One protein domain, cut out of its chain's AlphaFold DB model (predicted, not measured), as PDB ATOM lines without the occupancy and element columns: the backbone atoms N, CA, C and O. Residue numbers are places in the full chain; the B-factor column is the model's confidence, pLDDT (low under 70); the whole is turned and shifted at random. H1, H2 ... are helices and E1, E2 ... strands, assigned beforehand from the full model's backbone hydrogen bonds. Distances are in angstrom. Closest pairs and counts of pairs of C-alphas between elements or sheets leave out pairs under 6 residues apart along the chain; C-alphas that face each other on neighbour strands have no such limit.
ATOM      1  N   TYR A  21     -35.942  31.355 -40.172       81.25
ATOM      2  CA  TYR A  21     -36.495  32.199 -41.230       81.25
ATOM      3  C   TYR A  21     -36.975  33.541 -40.669       81.25
ATOM      4  O   TYR A  21     -37.213  33.684 -39.472       81.25
ATOM      5  N   ARG A  22     -37.083  34.554 -41.536       78.50
ATOM      6  CA  ARG A  22     -37.612  35.871 -41.162       78.50
ATOM      7  C   ARG A  22     -39.084  35.952 -41.558       78.50
ATOM      8  O   ARG A  22     -39.411  35.730 -42.720       78.50
ATOM      9  N   ALA A  23     -39.933  36.297 -40.601       76.94
ATOM     10  CA  ALA A  23     -41.335  36.645 -40.795       76.94
ATOM     11  C   ALA A  23     -41.543  38.145 -40.477       76.94
ATOM     12  O   ALA A  23     -40.610  38.794 -39.989       76.94
ATOM     13  N   PRO A  24     -42.710  38.743 -40.793       76.94
ATOM     14  CA  PRO A  24     -42.953  40.177 -40.578       76.94
ATOM     15  C   PRO A  24     -42.743  40.662 -39.138       76.94
ATOM     16  O   PRO A  24     -42.413  41.824 -38.923       76.94
ATOM     17  N   ASP A  25     -42.928  39.777 -38.166       76.56
ATOM     18  CA  ASP A  25     -42.809  40.008 -36.727       76.56
ATOM     19  C   ASP A  25     -41.424  39.656 -36.157       76.56
ATOM     20  O   ASP A  25     -41.165  39.945 -34.993       76.56
ATOM     21  N   GLY A  26     -40.513  39.083 -36.953       72.75
ATOM     22  CA  GLY A  26     -39.135  38.867 -36.518       72.75
ATOM     23  C   GLY A  26     -38.472  37.599 -37.038       72.75
ATOM     24  O   GLY A  26     -38.748  37.107 -38.135       72.75
ATOM     25  N   LEU A  27     -37.509  37.112 -36.256       79.00
ATOM     26  CA  LEU A  27     -36.789  35.867 -36.508       79.00
ATOM     27  C   LEU A  27     -37.547  34.698 -35.874       79.00
ATOM     28  O   LEU A  27     -37.901  34.750 -34.703       79.00
ATOM     29  N   HIS A  28     -37.750  33.633 -36.641       80.31
ATOM     30  CA  HIS A  28     -38.462  32.433 -36.210       80.31
ATOM     31  C   HIS A  28     -37.643  31.177 -36.469       80.31
ATOM     32  O   HIS A  28     -36.695  31.189 -37.259       80.31
ATOM     33  N   PHE A  29     -38.045  30.097 -35.802       83.12
ATOM     34  CA  PHE A  29     -37.448  28.778 -35.933       83.12
ATOM     35  C   PHE A  29     -38.509  27.718 -36.259       83.12
ATOM     36  O   PHE A  29     -39.504  27.606 -35.549       83.12
ATOM     37  N   ASP A  30     -38.250  26.930 -37.299       81.06
ATOM     38  CA  ASP A  30     -38.929  25.706 -37.707       81.06
ATOM     39  C   ASP A  30     -37.994  24.506 -37.515       81.06
ATOM     40  O   ASP A  30     -37.000  24.339 -38.220       81.06
ATOM     41  N   GLY A  31     -38.325  23.656 -36.546       70.56
ATOM     42  CA  GLY A  31     -37.572  22.441 -36.265       70.56
ATOM     43  C   GLY A  31     -37.911  21.238 -37.149       70.56
ATOM     44  O   GLY A  31     -37.146  20.285 -37.098       70.56
ATOM     45  N   GLN A  32     -39.023  21.263 -37.898       74.75
ATOM     46  CA  GLN A  32     -39.663  20.149 -38.624       74.75
ATOM     47  C   GLN A  32     -39.442  18.758 -38.014       74.75
ATOM     48  O   GLN A  32     -38.394  18.132 -38.185       74.75
ATOM     49  N   ASN A  33     -40.478  18.224 -37.362       72.12
ATOM     50  CA  ASN A  33     -40.427  16.918 -36.702       72.12
ATOM     51  C   ASN A  33     -39.790  15.827 -37.582       72.12
ATOM     52  O   ASN A  33     -40.220  15.578 -38.707       72.12
ATOM     53  N   GLY A  34     -38.779  15.149 -37.031       72.06
ATOM     54  CA  GLY A  34     -38.062  14.059 -37.698       72.06
ATOM     55  C   GLY A  34     -36.882  14.491 -38.574       72.06
ATOM     56  O   GLY A  34     -36.175  13.619 -39.076       72.06
ATOM     57  N   ARG A  35     -36.620  15.794 -38.734       79.62
ATOM     58  CA  ARG A  35     -35.461  16.286 -39.488       79.62
ATOM     59  C   ARG A  35     -34.296  16.624 -38.567       79.62
ATOM     60  O   ARG A  35     -34.460  17.134 -37.461       79.62
ATOM     61  N   VAL A  36     -33.091  16.327 -39.044       82.50
ATOM     62  CA  VAL A  36     -31.844  16.655 -38.346       82.50
ATOM     63  C   VAL A  36     -31.394  18.043 -38.776       82.50
ATOM     64  O   VAL A  36     -31.416  18.362 -39.964       82.50
ATOM     65  N   ILE A  37     -30.959  18.857 -37.817       84.06
ATOM     66  CA  ILE A  37     -30.429  20.195 -38.072       84.06
ATOM     67  C   ILE A  37     -28.912  20.159 -37.940       84.06
ATOM     68  O   ILE A  37     -28.379  19.778 -36.900       84.06
ATOM     69  N   ASP A  38     -28.238  20.586 -38.997       86.75
ATOM     70  CA  ASP A  38     -26.814  20.885 -39.013       86.75
ATOM     71  C   ASP A  38     -26.612  22.383 -38.739       86.75
ATOM     72  O   ASP A  38     -27.371  23.231 -39.225       86.75
ATOM     73  N   TYR A  39     -25.615  22.720 -37.926       90.25
ATOM     74  CA  TYR A  39     -25.373  24.084 -37.475       90.25
ATOM     75  C   TYR A  39     -23.898  24.340 -37.190       90.25
ATOM     76  O   TYR A  39     -23.135  23.444 -36.833       90.25
ATOM     77  N   GLY A  40     -23.501  25.606 -37.259       92.44
ATOM     78  CA  GLY A  40     -22.136  25.992 -36.939       92.44
ATOM     79  C   GLY A  40     -21.818  27.422 -37.330       92.44
ATOM     80  O   GLY A  40     -22.700  28.279 -37.425       92.44
ATOM     81  N   HIS A  41     -20.534  27.672 -37.554       93.44
ATOM     82  CA  HIS A  41     -20.025  28.958 -38.012       93.44
ATOM     83  C   HIS A  41     -19.709  28.915 -39.496       93.44
ATOM     84  O   HIS A  41     -19.286  27.898 -40.037       93.44
ATOM     85  N   THR A  42     -19.871  30.053 -40.150       92.31
ATOM     86  CA  THR A  42     -19.388  30.276 -41.509       92.31
ATOM     87  C   THR A  42     -18.831  31.682 -41.616       92.31
ATOM     88  O   THR A  42     -19.229  32.567 -40.859       92.31
ATOM     89  N   PHE A  43     -17.888  31.891 -42.524       88.81
ATOM     90  CA  PHE A  43     -17.257  33.185 -42.728       88.81
ATOM     91  C   PHE A  43     -17.672  33.763 -44.077       88.81
ATOM     92  O   PHE A  43     -17.481  33.144 -45.122       88.81
ATOM     93  N   ASP A  44     -18.222  34.970 -44.045       84.56
ATOM     94  CA  ASP A  44     -18.530  35.770 -45.219       84.56
ATOM     95  C   ASP A  44     -17.555  36.948 -45.272       84.56
ATOM     96  O   ASP A  44     -17.480  37.745 -44.341       84.56
ATOM     97  N   ARG A  45     -16.803  37.096 -46.364       81.31
ATOM     98  CA  ARG A  45     -15.763  38.133 -46.455       81.31
ATOM     99  C   ARG A  45     -16.309  39.560 -46.314       81.31
ATOM    100  O   ARG A  45     -15.609  40.425 -45.796       81.31
ATOM    101  N   ALA A  46     -17.532  39.817 -46.777       82.38
ATOM    102  CA  ALA A  46     -18.156  41.133 -46.688       82.38
ATOM    103  C   ALA A  46     -18.811  41.365 -45.317       82.38
ATOM    104  O   ALA A  46     -18.805  42.488 -44.813       82.38
ATOM    105  N   ARG A  47     -19.367  40.308 -44.713       81.81
ATOM    106  CA  ARG A  47     -20.242  40.385 -43.531       81.81
ATOM    107  C   ARG A  47     -19.641  39.809 -42.241       81.81
ATOM    108  O   ARG A  47     -20.290  39.899 -41.206       81.81
ATOM    109  N   GLY A  48     -18.449  39.222 -42.289       88.19
ATOM    110  CA  GLY A  48     -17.773  38.574 -41.163       88.19
ATOM    111  C   GLY A  48     -18.237  37.138 -40.880       88.19
ATOM    112  O   GLY A  48     -18.897  36.489 -41.692       88.19
ATOM    113  N   TYR A  49     -17.880  36.631 -39.701       91.81
ATOM    114  CA  TYR A  49     -18.360  35.366 -39.153       91.81
ATOM    115  C   TYR A  49     -19.854  35.429 -38.831       91.81
ATOM    116  O   TYR A  49     -20.344  36.363 -38.195       91.81
ATOM    117  N   ARG A  50     -20.566  34.379 -39.235       93.44
ATOM    118  CA  ARG A  50     -22.016  34.208 -39.119       93.44
ATOM    119  C   ARG A  50     -22.336  32.819 -38.581       93.44
ATOM    120  O   ARG A  50     -21.518  31.904 -38.676       93.44
ATOM    121  N   VAL A  51     -23.541  32.656 -38.054       92.75
ATOM    122  CA  VAL A  51     -24.055  31.345 -37.634       92.75
ATOM    123  C   VAL A  51     -24.925  30.783 -38.749       92.75
ATOM    124  O   VAL A  51     -25.746  31.513 -39.300       92.75
ATOM    125  N   PHE A  52     -24.773  29.506 -39.085       90.88
ATOM    126  CA  PHE A  52     -25.679  28.826 -40.009       90.88
ATOM    127  C   PHE A  52     -26.508  27.771 -39.285       90.88
ATOM    128  O   PHE A  52     -26.045  27.150 -38.328       90.88
ATOM    129  N   PHE A  53     -27.720  27.564 -39.793       89.12
ATOM    130  CA  PHE A  53     -28.577  26.428 -39.479       89.12
ATOM    131  C   PHE A  53     -29.161  25.918 -40.793       89.12
ATOM    132  O   PHE A  53     -29.667  26.700 -41.598       89.12
ATOM    133  N   LYS A  54     -29.104  24.614 -41.027       86.31
ATOM    134  CA  LYS A  54     -29.736  23.972 -42.180       86.31
ATOM    135  C   LYS A  54     -30.296  22.624 -41.770       86.31
ATOM    136  O   LYS A  54     -29.807  22.010 -40.828       86.31
ATOM    137  N   PHE A  55     -31.286  22.135 -42.496       85.56
ATOM    138  CA  PHE A  55     -31.631  20.727 -42.377       85.56
ATOM    139  C   PHE A  55     -30.549  19.886 -43.062       85.56
ATOM    140  O   PHE A  55     -30.076  20.245 -44.140       85.56
ATOM    141  N   ALA A  56     -30.127  18.794 -42.428       84.19
ATOM    142  CA  ALA A  56     -29.013  17.963 -42.885       84.19
ATOM    143  C   ALA A  56     -29.277  17.302 -44.252       84.19
ATOM    144  O   ALA A  56     -28.347  17.031 -45.005       84.19
ATOM    145  N   ASP A  57     -30.549  17.084 -44.574       78.50
ATOM    146  CA  ASP A  57     -31.070  16.543 -45.833       78.50
ATOM    147  C   ASP A  57     -31.391  17.631 -46.880       78.50
ATOM    148  O   ASP A  57     -31.898  17.320 -47.956       78.50
ATOM    149  N   SER A  58     -31.122  18.908 -46.582       78.56
ATOM    150  CA  SER A  58     -31.436  20.039 -47.458       78.56
ATOM    151  C   SER A  58     -30.186  20.719 -48.006       78.56
ATOM    152  O   SER A  58     -29.194  20.929 -47.308       78.56
ATOM    153  N   ASN A  59     -30.286  21.157 -49.264       77.31
ATOM    154  CA  ASN A  59     -29.321  22.068 -49.879       77.31
ATOM    155  C   ASN A  59     -29.617  23.542 -49.556       77.31
ATOM    156  O   ASN A  59     -28.764  24.403 -49.779       77.31
ATOM    157  N   ALA A  60     -30.809  23.856 -49.037       77.25
ATOM    158  CA  ALA A  60     -31.130  25.204 -48.592       77.25
ATOM    159  C   ALA A  60     -30.329  25.533 -47.325       77.25
ATOM    160  O   ALA A  60     -30.329  24.773 -46.355       77.25
ATOM    161  N   SER A  61     -29.653  26.680 -47.327       76.25
ATOM    162  CA  SER A  61     -28.887  27.163 -46.182       76.25
ATOM    163  C   SER A  61     -29.072  28.663 -46.019       76.25
ATOM    164  O   SER A  61     -29.293  29.394 -46.987       76.25
ATOM    165  N   ASN A  62     -28.995  29.128 -44.779       79.19
ATOM    166  CA  ASN A  62     -28.988  30.543 -44.470       79.19
ATOM    167  C   ASN A  62     -27.980  30.846 -43.369       79.19
ATOM    168  O   ASN A  62     -27.477  29.959 -42.677       79.19
ATOM    169  N   THR A  63     -27.645  32.127 -43.261       89.19
ATOM    170  CA  THR A  63     -26.651  32.599 -42.306       89.19
ATOM    171  C   THR A  63     -27.158  33.826 -41.580       89.19
ATOM    172  O   THR A  63     -27.684  34.773 -42.174       89.19
ATOM    173  N   TRP A  64     -26.946  33.829 -40.277       87.56
ATOM    174  CA  TRP A  64     -27.497  34.813 -39.375       87.56
ATOM    175  C   TRP A  64     -26.401  35.641 -38.751       87.56
ATOM    176  O   TRP A  64     -25.315  35.158 -38.420       87.56
ATOM    177  N   ASP A  65     -26.726  36.918 -38.634       89.06
ATOM    178  CA  ASP A  65     -25.927  37.855 -37.884       89.06
ATOM    179  C   ASP A  65     -25.985  37.476 -36.392       89.06
ATOM    180  O   ASP A  65     -27.067  37.118 -35.902       89.06
ATOM    181  N   PRO A  66     -24.850  37.493 -35.670       92.38
ATOM    182  CA  PRO A  66     -24.832  37.098 -34.271       92.38
ATOM    183  C   PRO A  66     -25.714  37.977 -33.379       92.38
ATOM    184  O   PRO A  66     -26.308  37.450 -32.444       92.38
ATOM    185  N   GLU A  67     -25.851  39.275 -33.650       91.19
ATOM    186  CA  GLU A  67     -26.683  40.169 -32.836       91.19
ATOM    187  C   GLU A  67     -28.161  39.822 -32.991       91.19
ATOM    188  O   GLU A  67     -28.868  39.687 -31.994       91.19
ATOM    189  N   SER A  68     -28.603  39.553 -34.224       87.25
ATOM    190  CA  SER A  68     -29.980  39.111 -34.492       87.25
ATOM    191  C   SER A  68     -30.323  37.806 -33.760       87.25
ATOM    192  O   SER A  68     -31.416  37.666 -33.215       87.25
ATOM    193  N   LEU A  69     -29.391  36.846 -33.709       88.81
ATOM    194  CA  LEU A  69     -29.596  35.599 -32.962       88.81
ATOM    195  C   LEU A  69     -29.563  35.802 -31.446       88.81
ATOM    196  O   LEU A  69     -30.289  35.115 -30.730       88.81
ATOM    197  N   LEU A  70     -28.729  36.714 -30.941       92.69
ATOM    198  CA  LEU A  70     -28.700  37.043 -29.517       92.69
ATOM    199  C   LEU A  70     -30.000  37.709 -29.076       92.69
ATOM    200  O   LEU A  70     -30.524  37.332 -28.030       92.69
ATOM    201  N   GLN A  71     -30.530  38.626 -29.884       87.94
ATOM    202  CA  GLN A  71     -31.832  39.240 -29.654       87.94
ATOM    203  C   GLN A  71     -32.940  38.181 -29.644       87.94
ATOM    204  O   GLN A  71     -33.667  38.073 -28.662       87.94
ATOM    205  N   TRP A  72     -32.990  37.308 -30.654       87.81
ATOM    206  CA  TRP A  72     -33.950  36.201 -30.676       87.81
ATOM    207  C   TRP A  72     -33.838  35.295 -29.441       87.81
ATOM    208  O   TRP A  72     -34.839  34.900 -28.854       87.81
ATOM    209  N   CYS A  73     -32.616  34.999 -28.982       91.50
ATOM    210  CA  CYS A  73     -32.419  34.228 -27.755       91.50
ATOM    211  C   CYS A  73     -32.953  34.956 -26.514       91.50
ATOM    212  O   CYS A  73     -33.408  34.294 -25.585       91.50
ATOM    213  N   GLN A  74     -32.853  36.285 -26.453       91.19
ATOM    214  CA  GLN A  74     -33.390  37.079 -25.345       91.19
ATOM    215  C   GLN A  74     -34.919  37.078 -25.351       91.19
ATOM    216  O   GLN A  74     -35.511  36.919 -24.292       91.19
ATOM    217  N   GLU A  75     -35.526  37.195 -26.531       88.62
ATOM    218  CA  GLU A  75     -36.978  37.256 -26.728       88.62
ATOM    219  C   GLU A  75     -37.665  35.891 -26.580       88.62
ATOM    220  O   GLU A  75     -38.819  35.817 -26.164       88.62
ATOM    221  N   LEU A  76     -36.968  34.795 -26.901       86.62
ATOM    222  CA  LEU A  76     -37.528  33.452 -26.790       86.62
ATOM    223  C   LEU A  76     -37.735  33.054 -25.322       86.62
ATOM    224  O   LEU A  76     -36.760  32.857 -24.591       86.62
ATOM    225  N   GLU A  77     -38.983  32.803 -24.932       89.12
ATOM    226  CA  GLU A  77     -39.356  32.176 -23.658       89.12
ATOM    227  C   GLU A  77     -39.565  30.660 -23.846       89.12
ATOM    228  O   GLU A  77     -40.593  30.240 -24.382       89.12
ATOM    229  N   PRO A  78     -38.593  29.807 -23.463       85.31
ATOM    230  CA  PRO A  78     -38.610  28.402 -23.843       85.31
ATOM    231  C   PRO A  78     -39.574  27.585 -22.974       85.31
ATOM    232  O   PRO A  78     -39.351  27.399 -21.774       85.31
ATOM    233  N   VAL A  79     -40.599  27.009 -23.599       86.69
ATOM    234  CA  VAL A  79     -41.630  26.224 -22.893       86.69
ATOM    235  C   VAL A  79     -41.229  24.764 -22.648       86.69
ATOM    236  O   VAL A  79     -41.698  24.140 -21.699       86.69
ATOM    237  N   ASP A  80     -40.283  24.231 -23.424       84.44
ATOM    238  CA  ASP A  80     -39.828  22.840 -23.340       84.44
ATOM    239  C   ASP A  80     -38.289  22.706 -23.312       84.44
ATOM    240  O   ASP A  80     -37.533  23.676 -23.439       84.44
ATOM    241  N   ALA A  81     -37.802  21.483 -23.076       83.94
ATOM    242  CA  ALA A  81     -36.370  21.205 -22.979       83.94
ATOM    243  C   ALA A  81     -35.631  21.362 -24.320       83.94
ATOM    244  O   ALA A  81     -34.467  21.774 -24.322       83.94
ATOM    245  N   GLY A  82     -36.297  21.082 -25.442       82.69
ATOM    246  CA  GLY A  82     -35.751  21.264 -26.783       82.69
ATOM    247  C   GLY A  82     -35.515  22.740 -27.093       82.69
ATOM    248  O   GLY A  82     -34.417  23.115 -27.501       82.69
ATOM    249  N   GLN A  83     -36.484  23.603 -26.789       81.12
ATOM    250  CA  GLN A  83     -36.355  25.055 -26.934       81.12
ATOM    251  C   GLN A  83     -35.275  25.638 -26.026       81.12
ATOM    252  O   GLN A  83     -34.498  26.491 -26.459       81.12
ATOM    253  N   ARG A  84     -35.162  25.152 -24.782       88.38
ATOM    254  CA  ARG A  84     -34.055  25.538 -23.891       88.38
ATOM    255  C   ARG A  84     -32.706  25.180 -24.507       88.38
ATOM    256  O   ARG A  84     -31.804  26.019 -24.525       88.38
ATOM    257  N   HIS A  85     -32.566  23.964 -25.031       87.25
ATOM    258  CA  HIS A  85     -31.336  23.530 -25.686       87.25
ATOM    259  C   HIS A  85     -31.016  24.380 -26.921       87.25
ATOM    260  O   HIS A  85     -29.892  24.858 -27.061       87.25
ATOM    261  N   LEU A  86     -32.009  24.637 -27.774       86.38
ATOM    262  CA  LEU A  86     -31.860  25.474 -28.958       86.38
ATOM    263  C   LEU A  86     -31.429  26.901 -28.598       86.38
ATOM    264  O   LEU A  86     -30.437  27.383 -29.141       86.38
ATOM    265  N   LYS A  87     -32.108  27.548 -27.640       91.06
ATOM    266  CA  LYS A  87     -31.754  28.883 -27.123       91.06
ATOM    267  C   LYS A  87     -30.306  28.926 -26.632       91.06
ATOM    268  O   LYS A  87     -29.553  29.839 -26.973       91.06
ATOM    269  N   MET A  88     -29.880  27.922 -25.862       93.69
ATOM    270  CA  MET A  88     -28.497  27.829 -25.381       93.69
ATOM    271  C   MET A  88     -27.493  27.648 -26.525       93.69
ATOM    272  O   MET A  88     -26.465  28.329 -26.545       93.69
ATOM    273  N   THR A  89     -27.781  26.758 -27.477       93.12
ATOM    274  CA  THR A  89     -26.902  26.464 -28.616       93.12
ATOM    275  C   THR A  89     -26.774  27.665 -29.550       93.12
ATOM    276  O   THR A  89     -25.651  28.088 -29.825       93.12
ATOM    277  N   ALA A  90     -27.889  28.277 -29.955       92.44
ATOM    278  CA  ALA A  90     -27.903  29.481 -30.782       92.44
ATOM    279  C   ALA A  90     -27.163  30.641 -30.099       92.44
ATOM    280  O   ALA A  90     -26.263  31.237 -30.693       92.44
ATOM    281  N   GLY A  91     -27.447  30.897 -28.817       96.06
ATOM    282  CA  GLY A  91     -26.774  31.949 -28.057       96.06
ATOM    283  C   GLY A  91     -25.270  31.711 -27.899       96.06
ATOM    284  O   GLY A  91     -24.482  32.656 -27.961       96.06
ATOM    285  N   ARG A  92     -24.838  30.456 -27.715       97.25
ATOM    286  CA  ARG A  92     -23.412  30.093 -27.643       97.25
ATOM    287  C   ARG A  92     -22.702  30.353 -28.970       97.25
ATOM    288  O   ARG A  92     -21.660  31.005 -28.962       97.25
ATOM    289  N   LEU A  93     -23.269  29.886 -30.083       95.56
ATOM    290  CA  LEU A  93     -22.700  30.083 -31.420       95.56
ATOM    291  C   LEU A  93     -22.605  31.569 -31.774       95.56
ATOM    292  O   LEU A  93     -21.564  32.018 -32.251       95.56
ATOM    293  N   ALA A  94     -23.652  32.340 -31.471       95.69
ATOM    294  CA  ALA A  94     -23.683  33.773 -31.721       95.69
ATOM    295  C   ALA A  94     -22.611  34.523 -30.913       95.69
ATOM    296  O   ALA A  94     -21.867  35.322 -31.477       95.69
ATOM    297  N   ARG A  95     -22.440  34.212 -29.617       97.31
ATOM    298  CA  ARG A  95     -21.354  34.792 -28.801       97.31
ATOM    299  C   ARG A  95     -19.967  34.468 -29.354       97.31
ATOM    300  O   ARG A  95     -19.101  35.339 -29.349       97.31
ATOM    301  N   GLN A  96     -19.756  33.252 -29.855       96.56
ATOM    302  CA  GLN A  96     -18.498  32.887 -30.512       96.56
ATOM    303  C   GLN A  96     -18.265  33.728 -31.776       96.56
ATOM    304  O   GLN A  96     -17.176  34.270 -31.938       96.56
ATOM    305  N   CYS A  97     -19.285  33.921 -32.620       94.50
ATOM    306  CA  CYS A  97     -19.213  34.828 -33.772       94.50
ATOM    307  C   CYS A  97     -18.868  36.267 -33.379       94.50
ATOM    308  O   CYS A  97     -18.037  36.872 -34.046       94.50
ATOM    309  N   VAL A  98     -19.440  36.808 -32.294       94.31
ATOM    310  CA  VAL A  98     -19.090  38.156 -31.802       94.31
ATOM    311  C   VAL A  98     -17.599  38.249 -31.483       94.31
ATOM    312  O   VAL A  98     -16.943  39.204 -31.894       94.31
ATOM    313  N   VAL A  99     -17.045  37.261 -30.775       93.38
ATOM    314  CA  VAL A  99     -15.610  37.233 -30.449       93.38
ATOM    315  C   VAL A  99     -14.765  37.128 -31.721       93.38
ATOM    316  O   VAL A  99     -13.840  37.914 -31.898       93.38
ATOM    317  N   MET A 100     -15.110  36.218 -32.636       91.00
ATOM    318  CA  MET A 100     -14.379  36.044 -33.897       91.00
ATOM    319  C   MET A 100     -14.435  37.292 -34.789       91.00
ATOM    320  O   MET A 100     -13.429  37.641 -35.399       91.00
ATOM    321  N   ASN A 101     -15.574  37.991 -34.839       90.12
ATOM    322  CA  ASN A 101     -15.713  39.245 -35.584       90.12
ATOM    323  C   ASN A 101     -14.878  40.367 -34.974       90.12
ATOM    324  O   ASN A 101     -14.188  41.059 -35.713       90.12
ATOM    325  N   ARG A 102     -14.867  40.505 -33.643       88.81
ATOM    326  CA  ARG A 102     -14.013  41.487 -32.957       88.81
ATOM    327  C   ARG A 102     -12.534  41.244 -33.232       88.81
ATOM    328  O   ARG A 102     -11.813  42.192 -33.521       88.81
ATOM    329  N   GLU A 103     -12.078  39.992 -33.178       86.38
ATOM    330  CA  GLU A 103     -10.688  39.671 -33.518       86.38
ATOM    331  C   GLU A 103     -10.394  39.910 -35.003       86.38
ATOM    332  O   GLU A 103      -9.357  40.475 -35.335       86.38
ATOM    333  N   TRP A 104     -11.314  39.555 -35.900       81.19
ATOM    334  CA  TRP A 104     -11.166  39.824 -37.331       81.19
ATOM    335  C   TRP A 104     -11.071  41.324 -37.649       81.19
ATOM    336  O   TRP A 104     -10.232  41.734 -38.448       81.19
ATOM    337  N   GLU A 105     -11.889  42.153 -36.998       81.12
ATOM    338  CA  GLU A 105     -11.820  43.611 -37.108       81.12
ATOM    339  C   GLU A 105     -10.519  44.162 -36.514       81.12
ATOM    340  O   GLU A 105      -9.869  45.002 -37.140       81.12
ATOM    341  N   ARG A 106     -10.101  43.655 -35.344       79.50
ATOM    342  CA  ARG A 106      -8.865  44.059 -34.653       79.50
ATOM    343  C   ARG A 106      -7.609  43.756 -35.460       79.50
ATOM    344  O   ARG A 106      -6.680  44.557 -35.453       79.50
ATOM    345  N   LEU A 107      -7.573  42.619 -36.150       73.44
ATOM    346  CA  LEU A 107      -6.456  42.231 -37.016       73.44
ATOM    347  C   LEU A 107      -6.356  43.101 -38.283       73.44
ATOM    348  O   LEU A 107      -5.396  42.961 -39.037       73.44
ATOM    349  N   GLY A 108      -7.316  44.014 -38.487       62.22
ATOM    350  CA  GLY A 108      -7.538  44.728 -39.733       62.22
ATOM    351  C   GLY A 108      -8.103  43.744 -40.743       62.22
ATOM    352  O   GLY A 108      -7.427  42.778 -41.076       62.22
TER     353      GLY A 108
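Overview. This is residues 21 to 108 of the 122 residues of an uncharacterized protein of Aminobacter aminovorans (UniProt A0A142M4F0). A small sheet of three strands, E3, E4 and E5, has one long helix, H2, running lengthwise over one of its faces, and the shorter H1 folds back beside H2 as the other half of a helical hairpin. A second, tiny sheet, the strand hairpin E1 and E2, sits to the side, with E2 next to H1. The printed part has 88 residues, with five named strands and then two named helices along the chain: E1, E2, E3, E4, E5, H1, H2. The larger sheet has the order E3, E4, E5, all antiparallel, and the class is mixed, helices and strands. The whole is compact, with a radius of gyration of the C-alphas of 13.5 A and spans of 43 by 29 by 25 A.

Along the chain. E3 is residues 37 to 44, 20.9 A long, and begins at C-alpha 37 (-30.429, 20.195, -38.072); it bends by 55 degrees at residue 41. E4 is residues 48 to 55, 22.6 A, and E5 is residues 62 to 64. H2 is residues 81 to 106, 37.6 A, from C-alpha 81 (-36.370, 21.205, -22.979) to C-alpha 106 (-8.865, 44.059, -34.653). H1 is residues 66 to 75, 14.3 A. E1 is residues 21 to 23 and E2 residues 26 to 29.

Arrangement. E3, E4 and E5 form a meander, each strand the antiparallel neighbour of the one before. E3 and E4 are a hairpin, with N 38 and O 54 at 2.8 A and N 48 and O 44 at 2.7 A, within hydrogen-bond range. E4 and E5 are also a hairpin, with N 64 and O 51 at 2.8 A. H2 is on one face of this sheet, two layers, a helix layer and a sheet layer, at a height over the sheet of 9.1 A. It lies over E4 and runs along the strands, at 11 degrees to E4 on the local plane; the closest C-alphas of the two are those of Tyr 49 and Cys 97, 5.5 A apart. H1 only grazes the sheet, with residues 66 to 69. H1 and H2 touch, H2 with residues 87 to 98 alone, at a shallow tilt of 31 degrees, opposite ways; their closest C-alphas are those of Pro 66 and Ala 94, 4.3 A apart. In both helices every O i to N i+4 pair is within hydrogen-bond range. E1 and E2 are an antiparallel hairpin, with N 23 and O 26 at 2.9 A. The closest C-alphas of E2 and H1 are those of Leu 27 and Trp 72, 6.5 A apart. E2 and H2 are apart.

Size, cuts and confidence. The C-alphas farthest apart are those of Gly 34 and Gly 108, 43.3 A. The printed part has no cut, and no link is long. The mean pLDDT of the printed part is 85.7, and residue 108 alone is under 70.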